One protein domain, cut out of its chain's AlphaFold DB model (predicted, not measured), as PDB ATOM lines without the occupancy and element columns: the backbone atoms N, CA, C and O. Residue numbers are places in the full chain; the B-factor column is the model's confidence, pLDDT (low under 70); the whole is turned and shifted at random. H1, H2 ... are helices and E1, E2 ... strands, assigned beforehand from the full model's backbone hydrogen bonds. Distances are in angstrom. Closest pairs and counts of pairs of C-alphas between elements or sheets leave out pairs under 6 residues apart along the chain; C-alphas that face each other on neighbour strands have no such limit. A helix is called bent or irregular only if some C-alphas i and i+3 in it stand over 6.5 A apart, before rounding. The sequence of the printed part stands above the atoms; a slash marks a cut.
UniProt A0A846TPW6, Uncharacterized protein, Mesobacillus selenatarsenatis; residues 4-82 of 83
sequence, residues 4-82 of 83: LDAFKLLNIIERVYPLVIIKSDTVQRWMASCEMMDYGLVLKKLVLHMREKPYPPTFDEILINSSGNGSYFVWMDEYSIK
ATOM      1  N   LEU A   4      37.738  59.162 -16.161       96.88
ATOM      2  CA  LEU A   4      37.893  59.886 -14.901       96.88
ATOM      3  C   LEU A   4      36.668  59.705 -13.996       96.88
ATOM      4  O   LEU A   4      36.817  59.519 -12.791       96.88
ATOM      5  N   ASP A   5      35.463  59.732 -14.563       96.31
ATOM      6  CA  ASP A   5      34.236  59.503 -13.799       96.31
ATOM      7  C   ASP A   5      34.147  58.061 -13.297       96.31
ATOM      8  O   ASP A   5      33.828  57.843 -12.130       96.31
ATOM      9  N   ALA A   6      34.524  57.084 -14.129       95.94
ATOM     10  CA  ALA A   6      34.640  55.691 -13.705       95.94
ATOM     11  C   ALA A   6      35.641  55.531 -12.546       95.94
ATOM     12  O   ALA A   6      35.318  54.903 -11.541       95.94
ATOM     13  N   PHE A   7      36.814  56.170 -12.622       96.50
ATOM     14  CA  PHE A   7      37.789  56.170 -11.524       96.50
ATOM     15  C   PHE A   7      37.234  56.778 -10.234       96.50
ATOM     16  O   PHE A   7      37.479  56.246  -9.151       96.50
ATOM     17  N   LYS A   8      36.465  57.870 -10.319       96.62
ATOM     18  CA  LYS A   8      35.810  58.460  -9.142       96.62
ATOM     19  C   LYS A   8      34.834  57.476  -8.498       96.62
ATOM     20  O   LYS A   8      34.820  57.376  -7.276       96.62
ATOM     21  N   LEU A   9      34.054  56.749  -9.295       96.12
ATOM     22  CA  LEU A   9      33.103  55.752  -8.796       96.12
ATOM     23  C   LEU A   9      33.816  54.576  -8.120       96.12
ATOM     24  O   LEU A   9      33.453  54.218  -7.004       96.12
ATOM     25  N   LEU A  10      34.875  54.047  -8.737       96.25
ATOM     26  CA  LEU A  10      35.715  52.998  -8.148       96.25
ATOM     27  C   LEU A  10      36.314  53.438  -6.802       96.25
ATOM     28  O   LEU A  10      36.232  52.716  -5.813       96.25
ATOM     29  N   ASN A  11      36.824  54.670  -6.727       95.88
ATOM     30  CA  ASN A  11      37.339  55.242  -5.481       95.88
ATOM     31  C   ASN A  11      36.245  55.412  -4.408       95.88
ATOM     32  O   ASN A  11      36.507  55.234  -3.222       95.88
ATOM     33  N   ILE A  12      35.006  55.742  -4.791       96.12
ATOM     34  CA  ILE A  12      33.880  55.775  -3.842       96.12
ATOM     35  C   ILE A  12      33.628  54.376  -3.272       96.12
ATOM     36  O   ILE A  12      33.440  54.252  -2.064       96.12
ATOM     37  N   ILE A  13      33.660  53.333  -4.106       95.62
ATOM     38  CA  ILE A  13      33.460  51.951  -3.656       95.62
ATOM     39  C   ILE A  13      34.518  51.564  -2.614       95.62
ATOM     40  O   ILE A  13      34.151  51.181  -1.508       95.62
ATOM     41  N   GLU A  14      35.811  51.735  -2.898       94.44
ATOM     42  CA  GLU A  14      36.874  51.384  -1.935       94.44
ATOM     43  C   GLU A  14      36.821  52.198  -0.636       94.44
ATOM     44  O   GLU A  14      37.220  51.716   0.422       94.44
ATOM     45  N   ARG A  15      36.321  53.438  -0.690       94.88
ATOM     46  CA  ARG A  15      36.121  54.261   0.513       94.88
ATOM     47  C   ARG A  15      34.980  53.755   1.385       94.88
ATOM     48  O   ARG A  15      35.070  53.858   2.605       94.88
ATOM     49  N   VAL A  16      33.909  53.255   0.774       95.75
ATOM     50  CA  VAL A  16      32.755  52.704   1.499       95.75
ATOM     51  C   VAL A  16      33.059  51.307   2.037       95.75
ATOM     52  O   VAL A  16      32.629  50.977   3.140       95.75
ATOM     53  N   TYR A  17      33.850  50.518   1.310       94.75
ATOM     54  CA  TYR A  17      34.274  49.175   1.703       94.75
ATOM     55  C   TYR A  17      35.789  49.158   1.959       94.75
ATOM     56  O   TYR A  17      36.562  48.668   1.137       94.75
ATOM     57  N   PRO A  18      36.257  49.686   3.105       93.50
ATOM     58  CA  PRO A  18      37.680  49.937   3.329       93.50
ATOM     59  C   PRO A  18      38.533  48.669   3.396       93.50
ATOM     60  O   PRO A  18      39.738  48.766   3.186       93.50
ATOM     61  N   LEU A  19      37.931  47.506   3.666       93.75
ATOM     62  CA  LEU A  19      38.620  46.217   3.788       93.75
ATOM     63  C   LEU A  19      38.952  45.565   2.443       93.75
ATOM     64  O   LEU A  19      39.611  44.530   2.428       93.75
ATOM     65  N   VAL A  20      38.495  46.138   1.328       93.75
ATOM     66  CA  VAL A  20      38.724  45.572  -0.001       93.75
ATOM     67  C   VAL A  20      39.549  46.498  -0.890       93.75
ATOM     68  O   VAL A  20      39.563  47.718  -0.704       93.75
ATOM     69  N   ILE A  21      40.239  45.899  -1.856       95.25
ATOM     70  CA  ILE A  21      40.900  46.557  -2.987       95.25
ATOM     71  C   ILE A  21      40.289  46.008  -4.267       95.25
ATOM     72  O   ILE A  21      40.119  44.798  -4.406       95.25
ATOM     73  N   ILE A  22      39.989  46.884  -5.215       96.00
ATOM     74  CA  ILE A  22      39.500  46.493  -6.536       96.00
ATOM     75  C   ILE A  22      40.659  45.890  -7.331       96.00
ATOM     76  O   ILE A  22      41.718  46.506  -7.479       96.00
ATOM     77  N   LYS A  23      40.468  44.686  -7.875       96.69
ATOM     78  CA  LYS A  23      41.494  44.026  -8.688       96.69
ATOM     79  C   LYS A  23      41.717  44.770 -10.009       96.69
ATOM     80  O   LYS A  23      40.823  45.416 -10.561       96.69
ATOM     81  N   SER A  24      42.936  44.685 -10.540       96.19
ATOM     82  CA  SER A  24      43.345  45.433 -11.738       96.19
ATOM     83  C   SER A  24      42.535  45.085 -12.990       96.19
ATOM     84  O   SER A  24      42.265  45.960 -13.809       96.19
ATOM     85  N   ASP A  25      42.139  43.824 -13.137       95.94
ATOM     86  CA  ASP A  25      41.270  43.330 -14.208       95.94
ATOM     87  C   ASP A  25      39.872  43.966 -14.149       95.94
ATOM     88  O   ASP A  25      39.335  44.402 -15.168       95.94
ATOM     89  N   THR A  26      39.328  44.126 -12.944       95.06
ATOM     90  CA  THR A  26      38.060  44.812 -12.699       95.06
ATOM     91  C   THR A  26      38.174  46.286 -13.071       95.06
ATOM     92  O   THR A  26      37.338  46.796 -13.817       95.06
ATOM     93  N   VAL A  27      39.252  46.969 -12.665       96.00
ATOM     94  CA  VAL A  27      39.513  48.354 -13.101       96.00
ATOM     95  C   VAL A  27      39.565  48.441 -14.630       96.00
ATOM     96  O   VAL A  27      38.923  49.311 -15.218       96.00
ATOM     97  N   GLN A  28      40.272  47.528 -15.299       96.38
ATOM     98  CA  GLN A  28      40.341  47.492 -16.763       96.38
ATOM     99  C   GLN A  28      38.963  47.280 -17.405       96.38
ATOM    100  O   GLN A  28      38.628  47.990 -18.356       96.38
ATOM    101  N   ARG A  29      38.136  46.379 -16.860       94.25
ATOM    102  CA  ARG A  29      36.759  46.134 -17.321       94.25
ATOM    103  C   ARG A  29      35.892  47.393 -17.222       94.25
ATOM    104  O   ARG A  29      35.177  47.724 -18.174       94.25
ATOM    105  N   TRP A  30      36.010  48.139 -16.121       94.69
ATOM    106  CA  TRP A  30      35.376  49.450 -15.953       94.69
ATOM    107  C   TRP A  30      35.851  50.458 -17.002       94.69
ATOM    108  O   TRP A  30      35.020  51.085 -17.655       94.69
ATOM    109  N   MET A  31      37.162  50.578 -17.229       95.81
ATOM    110  CA  MET A  31      37.712  51.528 -18.208       95.81
ATOM    111  C   MET A  31      37.362  51.183 -19.659       95.81
ATOM    112  O   MET A  31      37.240  52.090 -20.480       95.81
ATOM    113  N   ALA A  32      37.211  49.898 -19.981       94.94
ATOM    114  CA  ALA A  32      36.803  49.441 -21.308       94.94
ATOM    115  C   ALA A  32      35.314  49.699 -21.586       94.94
ATOM    116  O   ALA A  32      34.923  49.886 -22.734       94.94
ATOM    117  N   SER A  33      34.485  49.729 -20.539       91.44
ATOM    118  CA  SER A  33      33.025  49.801 -20.674       91.44
ATOM    119  C   SER A  33      32.437  51.166 -20.306       91.44
ATOM    120  O   SER A  33      31.255  51.406 -20.549       91.44
ATOM    121  N   CYS A  34      33.227  52.077 -19.724       92.88
ATOM    122  CA  CYS A  34      32.725  53.323 -19.132       92.88
ATOM    123  C   CYS A  34      32.009  54.242 -20.128       92.88
ATOM    124  O   CYS A  34      31.100  54.975 -19.739       92.88
ATOM    125  N   GLU A  35      32.379  54.208 -21.408       93.12
ATOM    126  CA  GLU A  35      31.745  55.026 -22.449       93.12
ATOM    127  C   GLU A  35      30.275  54.644 -22.663       93.12
ATOM    128  O   GLU A  35      29.448  55.526 -22.881       93.12
ATOM    129  N   MET A  36      29.931  53.366 -22.479       90.31
ATOM    130  CA  MET A  36      28.564  52.841 -22.599       90.31
ATOM    131  C   MET A  36      27.714  53.055 -21.336       90.31
ATOM    132  O   MET A  36      26.526  52.743 -21.326       90.31
ATOM    133  N   MET A  37      28.311  53.561 -20.256       89.69
ATOM    134  CA  MET A  37      27.640  53.727 -18.968       89.69
ATOM    135  C   MET A  37      27.154  55.159 -18.751       89.69
ATOM    136  O   MET A  37      27.878  56.126 -19.013       89.69
ATOM    137  N   ASP A  38      25.965  55.297 -18.166       92.75
ATOM    138  CA  ASP A  38      25.469  56.579 -17.666       92.75
ATOM    139  C   ASP A  38      25.907  56.807 -16.213       92.75
ATOM    140  O   ASP A  38      25.625  55.996 -15.328       92.75
ATOM    141  N   TYR A  39      26.590  57.925 -15.954       92.50
ATOM    142  CA  TYR A  39      27.139  58.226 -14.629       92.50
ATOM    143  C   TYR A  39      26.044  58.367 -13.566       92.50
ATOM    144  O   TYR A  39      26.184  57.841 -12.462       92.50
ATOM    145  N   GLY A  40      24.950  59.065 -13.890       93.69
ATOM    146  CA  GLY A  40      23.859  59.315 -12.947       93.69
ATOM    147  C   GLY A  40      23.158  58.021 -12.536       93.69
ATOM    148  O   GLY A  40      22.905  57.798 -11.350       93.69
ATOM    149  N   LEU A  41      22.904  57.139 -13.504       92.75
ATOM    150  CA  LEU A  41      22.311  55.827 -13.278       92.75
ATOM    151  C   LEU A  41      23.226  54.926 -12.444       92.75
ATOM    152  O   LEU A  41      22.763  54.323 -11.475       92.75
ATOM    153  N   VAL A  42      24.516  54.860 -12.785       93.62
ATOM    154  CA  VAL A  42      25.507  54.067 -12.043       93.62
ATOM    155  C   VAL A  42      25.623  54.557 -10.603       93.62
ATOM    156  O   VAL A  42      25.531  53.756  -9.674       93.62
ATOM    157  N   LEU A  43      25.750  55.868 -10.394       94.31
ATOM    158  CA  LEU A  43      25.839  56.450  -9.057       94.31
ATOM    159  C   LEU A  43      24.581  56.158  -8.230       94.31
ATOM    160  O   LEU A  43      24.685  55.767  -7.069       94.31
ATOM    161  N   LYS A  44      23.391  56.293  -8.827       94.19
ATOM    162  CA  LYS A  44      22.126  55.959  -8.160       94.19
ATOM    163  C   LYS A  44      22.090  54.493  -7.724       94.19
ATOM    164  O   LYS A  44      21.693  54.213  -6.595       94.19
ATOM    165  N   LYS A  45      22.516  53.568  -8.590       92.56
ATOM    166  CA  LYS A  45      22.585  52.134  -8.268       92.56
ATOM    167  C   LYS A  45      23.593  51.838  -7.158       92.56
ATOM    168  O   LYS A  45      23.256  51.111  -6.231       92.56
ATOM    169  N   LEU A  46      24.776  52.452  -7.204       93.88
ATOM    170  CA  LEU A  46      25.785  52.320  -6.148       93.88
ATOM    171  C   LEU A  46      25.235  52.757  -4.789       93.88
ATOM    172  O   LEU A  46      25.358  52.018  -3.819       93.88
ATOM    173  N   VAL A  47      24.578  53.919  -4.729       93.75
ATOM    174  CA  VAL A  47      23.983  54.431  -3.485       93.75
ATOM    175  C   VAL A  47      22.919  53.481  -2.932       93.75
ATOM    176  O   VAL A  47      22.860  53.288  -1.720       93.75
ATOM    177  N   LEU A  48      22.083  52.890  -3.791       93.88
ATOM    178  CA  LEU A  48      21.083  51.907  -3.362       93.88
ATOM    179  C   LEU A  48      21.748  50.635  -2.821       93.88
ATOM    180  O   LEU A  48      21.450  50.233  -1.701       93.88
ATOM    181  N   HIS A  49      22.709  50.067  -3.554       93.38
ATOM    182  CA  HIS A  49      23.437  48.869  -3.120       93.38
ATOM    183  C   HIS A  49      24.135  49.085  -1.774       93.38
ATOM    184  O   HIS A  49      23.981  48.275  -0.869       93.38
ATOM    185  N   MET A  50      24.842  50.208  -1.608       93.12
ATOM    186  CA  MET A  50      25.568  50.548  -0.374       93.12
ATOM    187  C   MET A  50      24.661  50.740   0.846       93.12
ATOM    188  O   MET A  50      25.125  50.616   1.975       93.12
ATOM    189  N   ARG A  51      23.378  51.066   0.644       92.31
ATOM    190  CA  ARG A  51      22.404  51.171   1.741       92.31
ATOM    191  C   ARG A  51      21.883  49.813   2.197       92.31
ATOM    192  O   ARG A  51      21.460  49.694   3.340       92.31
ATOM    193  N   GLU A  52      21.877  48.827   1.308       90.50
ATOM    194  CA  GLU A  52      21.206  47.544   1.528       90.50
ATOM    195  C   GLU A  52      22.180  46.402   1.829       90.50
ATOM    196  O   GLU A  52      21.825  45.465   2.545       90.50
ATOM    197  N   LYS A  53      23.401  46.454   1.286       89.81
ATOM    198  CA  LYS A  53      24.335  45.324   1.277       89.81
ATOM    199  C   LYS A  53      25.643  45.666   2.004       89.81
ATOM    200  O   LYS A  53      26.233  46.708   1.735       89.81
ATOM    201  N   PRO A  54      26.150  44.775   2.880       90.19
ATOM    202  CA  PRO A  54      27.404  44.986   3.609       90.19
ATOM    203  C   PRO A  54      28.662  44.632   2.789       90.19
ATOM    204  O   PRO A  54      29.759  44.600   3.341       90.19
ATOM    205  N   TYR A  55      28.515  44.328   1.498       91.62
ATOM    206  CA  TYR A  55      29.585  43.885   0.603       91.62
ATOM    207  C   TYR A  55      29.643  44.755  -0.658       91.62
ATOM    208  O   TYR A  55      28.607  45.287  -1.082       91.62
ATOM    209  N   PRO A  56      30.830  44.900  -1.280       94.25
ATOM    210  CA  PRO A  56      30.979  45.742  -2.453       94.25
ATOM    211  C   PRO A  56      30.168  45.202  -3.641       94.25
ATOM    212  O   PRO A  56      29.991  43.991  -3.773       94.25
ATOM    213  N   PRO A  57      29.655  46.088  -4.505       93.62
ATOM    214  CA  PRO A  57      28.909  45.678  -5.681       93.62
ATOM    215  C   PRO A  57      29.827  45.081  -6.743       93.62
ATOM    216  O   PRO A  57      30.933  45.571  -6.966       93.62
ATOM    217  N   THR A  58      29.334  44.080  -7.454       92.44
ATOM    218  CA  THR A  58      29.964  43.598  -8.687       92.44
ATOM    219  C   THR A  58      29.710  44.561  -9.846       92.44
ATOM    220  O   THR A  58      28.729  45.312  -9.867       92.44
ATOM    221  N   PHE A  59      30.566  44.507 -10.861       90.88
ATOM    222  CA  PHE A  59      30.378  45.203 -12.126       90.88
ATOM    223  C   PHE A  59      29.004  44.894 -12.732       90.88
ATOM    224  O   PHE A  59      28.300  45.797 -13.188       90.88
ATOM    225  N   ASP A  60      28.605  43.622 -12.704       87.69
ATOM    226  CA  ASP A  60      27.365  43.162 -13.321       87.69
ATOM    227  C   ASP A  60      26.116  43.576 -12.526       87.69
ATOM    228  O   ASP A  60      25.120  43.928 -13.153       87.69
ATOM    229  N   GLU A  61      26.162  43.651 -11.189       87.69
ATOM    230  CA  GLU A  61      25.069  44.223 -10.371       87.69
ATOM    231  C   GLU A  61      24.829  45.711 -10.670       87.69
ATOM    232  O   GLU A  61      23.701  46.207 -10.603       87.69
ATOM    233  N   ILE A  62      25.890  46.446 -11.011       88.44
ATOM    234  CA  ILE A  62      25.794  47.864 -11.357       88.44
ATOM    235  C   ILE A  62      25.348  48.054 -12.805       88.44
ATOM    236  O   ILE A  62      24.500  48.907 -13.086       88.44
ATOM    237  N   LEU A  63      25.875  47.266 -13.740       79.69
ATOM    238  CA  LEU A  63      25.588  47.449 -15.158       79.69
ATOM    239  C   LEU A  63      24.252  46.814 -15.556       79.69
ATOM    240  O   LEU A  63      23.364  47.489 -16.083       79.69
ATOM    241  N   ILE A  64      24.077  45.534 -15.250       65.94
ATOM    242  CA  ILE A  64      22.883  44.769 -15.579       65.94
ATOM    243  C   ILE A  64      21.918  44.950 -14.411       65.94
ATOM    244  O   ILE A  64      22.298  44.894 -13.249       65.94
ATOM    245  N   ASN A  65      20.640  45.196 -14.686       53.53
ATOM    246  CA  ASN A  65      19.606  45.220 -13.649       53.53
ATOM    247  C   ASN A  65      19.306  43.785 -13.166       53.53
ATOM    248  O   ASN A  65      18.157  43.355 -13.129       53.53
ATOM    249  N   SER A  66      20.354  43.001 -12.905       49.28
ATOM    250  CA  SER A  66      20.251  41.614 -12.504       49.28
ATOM    251  C   SER A  66      19.941  41.599 -11.019       49.28
ATOM    252  O   SER A  66      20.817  41.766 -10.171       49.28
ATOM    253  N   SER A  67      18.669  41.387 -10.694       47.62
ATOM    254  CA  SER A  67      18.277  40.774  -9.429       47.62
ATOM    255  C   SER A  67      18.792  39.328  -9.441       47.62
ATOM    256  O   SER A  67      18.037  38.383  -9.678       47.62
ATOM    257  N   GLY A  68      20.108  39.167  -9.327       46.97
ATOM    258  CA  GLY A  68      20.778  37.886  -9.448       46.97
ATOM    259  C   GLY A  68      20.451  37.005  -8.253       46.97
ATOM    260  O   GLY A  68      21.034  37.146  -7.183       46.97
ATOM    261  N   ASN A  69      19.521  36.075  -8.449       55.84
ATOM    262  CA  ASN A  69      19.434  34.861  -7.654       55.84
ATOM    263  C   ASN A  69      20.689  34.025  -7.985       55.84
ATOM    264  O   ASN A  69      20.725  33.387  -9.034       55.84
ATOM    265  N   GLY A  70      21.734  34.049  -7.150       56.22
ATOM    266  CA  GLY A  70      22.876  33.140  -7.324       56.22
ATOM    267  C   GLY A  70      24.226  33.665  -6.832       56.22
ATOM    268  O   GLY A  70      24.792  34.567  -7.432       56.22
ATOM    269  N   SER A  71      24.756  32.990  -5.805       59.38
ATOM    270  CA  SER A  71      26.086  33.130  -5.181       59.38
ATOM    271  C   SER A  71      26.336  34.399  -4.347       59.38
ATOM    272  O   SER A  71      26.528  35.498  -4.855       59.38
ATOM    273  N   TYR A  72      26.431  34.214  -3.025       63.56
ATOM    274  CA  TYR A  72      26.714  35.258  -2.028       63.56
ATOM    275  C   TYR A  72      28.125  35.885  -2.129       63.56
ATOM    276  O   TYR A  72      28.422  36.825  -1.392       63.56
ATOM    277  N   PHE A  73      28.994  35.392  -3.020       78.38
ATOM    278  CA  PHE A  73      30.426  35.718  -3.014       78.38
ATOM    279  C   PHE A  73      31.017  36.091  -4.381       78.38
ATOM    280  O   PHE A  73      32.231  36.176  -4.493       78.38
ATOM    281  N   VAL A  74      30.198  36.370  -5.405       85.00
ATOM    282  CA  VAL A  74      30.700  36.762  -6.747       85.00
ATOM    283  C   VAL A  74      31.594  38.005  -6.693       85.00
ATOM    284  O   VAL A  74      32.559  38.123  -7.438       85.00
ATOM    285  N   TRP A  75      31.342  38.918  -5.754       89.50
ATOM    286  CA  TRP A  75      32.212  40.074  -5.551       89.50
ATOM    287  C   TRP A  75      33.654  39.676  -5.181       89.50
ATOM    288  O   TRP A  75      34.581  40.405  -5.495       89.50
ATOM    289  N   MET A  76      33.924  38.503  -4.607       91.00
ATOM    290  CA  MET A  76      35.310  38.080  -4.331       91.00
ATOM    291  C   MET A  76      36.135  37.846  -5.608       91.00
ATOM    292  O   MET A  76      37.369  37.856  -5.563       91.00
ATOM    293  N   ASP A  77      35.488  37.691  -6.763       92.44
ATOM    294  CA  ASP A  77      36.181  37.611  -8.048       92.44
ATOM    295  C   ASP A  77      36.720  38.979  -8.480       92.44
ATOM    296  O   ASP A  77      37.789  39.042  -9.080       92.44
ATOM    297  N   GLU A  78      36.067  40.071  -8.080       94.38
ATOM    298  CA  GLU A  78      36.413  41.442  -8.482       94.38
ATOM    299  C   GLU A  78      37.277  42.198  -7.460       94.38
ATOM    300  O   GLU A  78      37.949  43.178  -7.795       94.38
ATOM    301  N   TYR A  79      37.290  41.739  -6.207       95.31
ATOM    302  CA  TYR A  79      37.944  42.424  -5.096       95.31
ATOM    303  C   TYR A  79      38.902  41.494  -4.342       95.31
ATOM    304  O   TYR A  79      38.642  40.303  -4.185       95.31
ATOM    305  N   SER A  80      40.004  42.046  -3.848       93.94
ATOM    306  CA  SER A  80      40.916  41.394  -2.900       93.94
ATOM    307  C   SER A  80      40.708  41.970  -1.501       93.94
ATOM    308  O   SER A  80      40.356  43.141  -1.364       93.94
ATOM    309  N   ILE A  81      40.938  41.178  -0.456       92.81
ATOM    310  CA  ILE A  81      40.926  41.669   0.929       92.81
ATOM    311  C   ILE A  81      42.267  42.353   1.221       92.81
ATOM    312  O   ILE A  81      43.305  41.872   0.772       92.81
ATOM    313  N   LYS A  82      42.243  43.490   1.924       88.25
ATOM    314  CA  LYS A  82      43.459  44.152   2.418       88.25
ATOM    315  C   LYS A  82      44.055  43.348   3.570       88.25
ATOM    316  O   LYS A  82      43.315  42.999   4.490       88.25
TER     317      LYS A  82
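This is residues 4 to 82 of the 83 residues of an uncharacterized protein of Mesobacillus selenatarsenatis (UniProt A0A846TPW6). Two long helices, H1 and H3, lie side by side and run the same way, while a third, H2, runs at a steep tilt to H1 and touches it with H1's residues 6 to 10. A very small sheet of two short strands, E1 and E2, lies near residues 10 to 15 of H1, chiefly through E1; the short helix H4 packs on H3, and the long link from H4 to H5 makes a wide loop. The printed part has 79 residues, with five named helices and two named strands in the order H1, E1, H2, H3, H4, H5, E2; the sheet is antiparallel and the class is mostly helix. The whole is compact, with a radius of gyration of the C-alphas of 11.7 A, and rounded, with spans of 28 by 27 by 20 A.

The sheet consists of E1, residues 20 to 22, and E2, residues 79 to 81, where C-alpha 81 is at (40.926, 41.669, 0.929). H1, residues 4 to 16, begins with C-alpha 4 at (37.893, 59.886, -14.901) and is 18.6 A long from first to last C-alpha. H2, residues 24 to 36, is 19.8 A long and irregular, with C-alphas 32 and 35 lying 7.6 A apart. H3, residues 39 to 52, is 20.3 A long and has C-alpha 52 at (21.206, 47.544, 1.528). H4 is residues 59 to 63 and H5 is residues 75 to 78.

E1 and E2 are antiparallel neighbours, with 147 degrees between their directions; N 21 and O 80 are within hydrogen-bond range at 2.8 A, as are N 80 and O 21 at 2.8 A. The closest C-alphas of H1 and E1, those of Glu 14 and Ile 21, are 6.4 A apart. H1 touches H2 with residues 6 to 10 alone, closest at the C-alphas of Ala 6 and Cys 34, 6.2 A, at a steep tilt of 49 degrees, opposite ways. H1 touches H3, closest at the C-alphas of Asp 5 and Tyr 39, 7.3 A, at a shallow tilt of 8 degrees, the same way. H3 touches H4 with residues 42 to 46 alone; the closest C-alphas are those of Lys 45 and Ile 62, 6.2 A. H5 and H2 are close but not clearly touching, with the C-alphas of Glu 78 and Thr 26 5.6 A apart. H2 and H3 are apart. Every O i to N i+4 pair is within hydrogen-bond range in H1, H3 and H4; in H2 it is 7 of 9, and H5 is too short for such a pair.

The C-alphas farthest apart, those of Leu 4 and Asn 69, are 31.9 A apart. The printed part has no cut. The link from H4 to H5, 11 residues, is long. Mean pLDDT of the printed part is 88.7, and residues 64 to 72 are under 70.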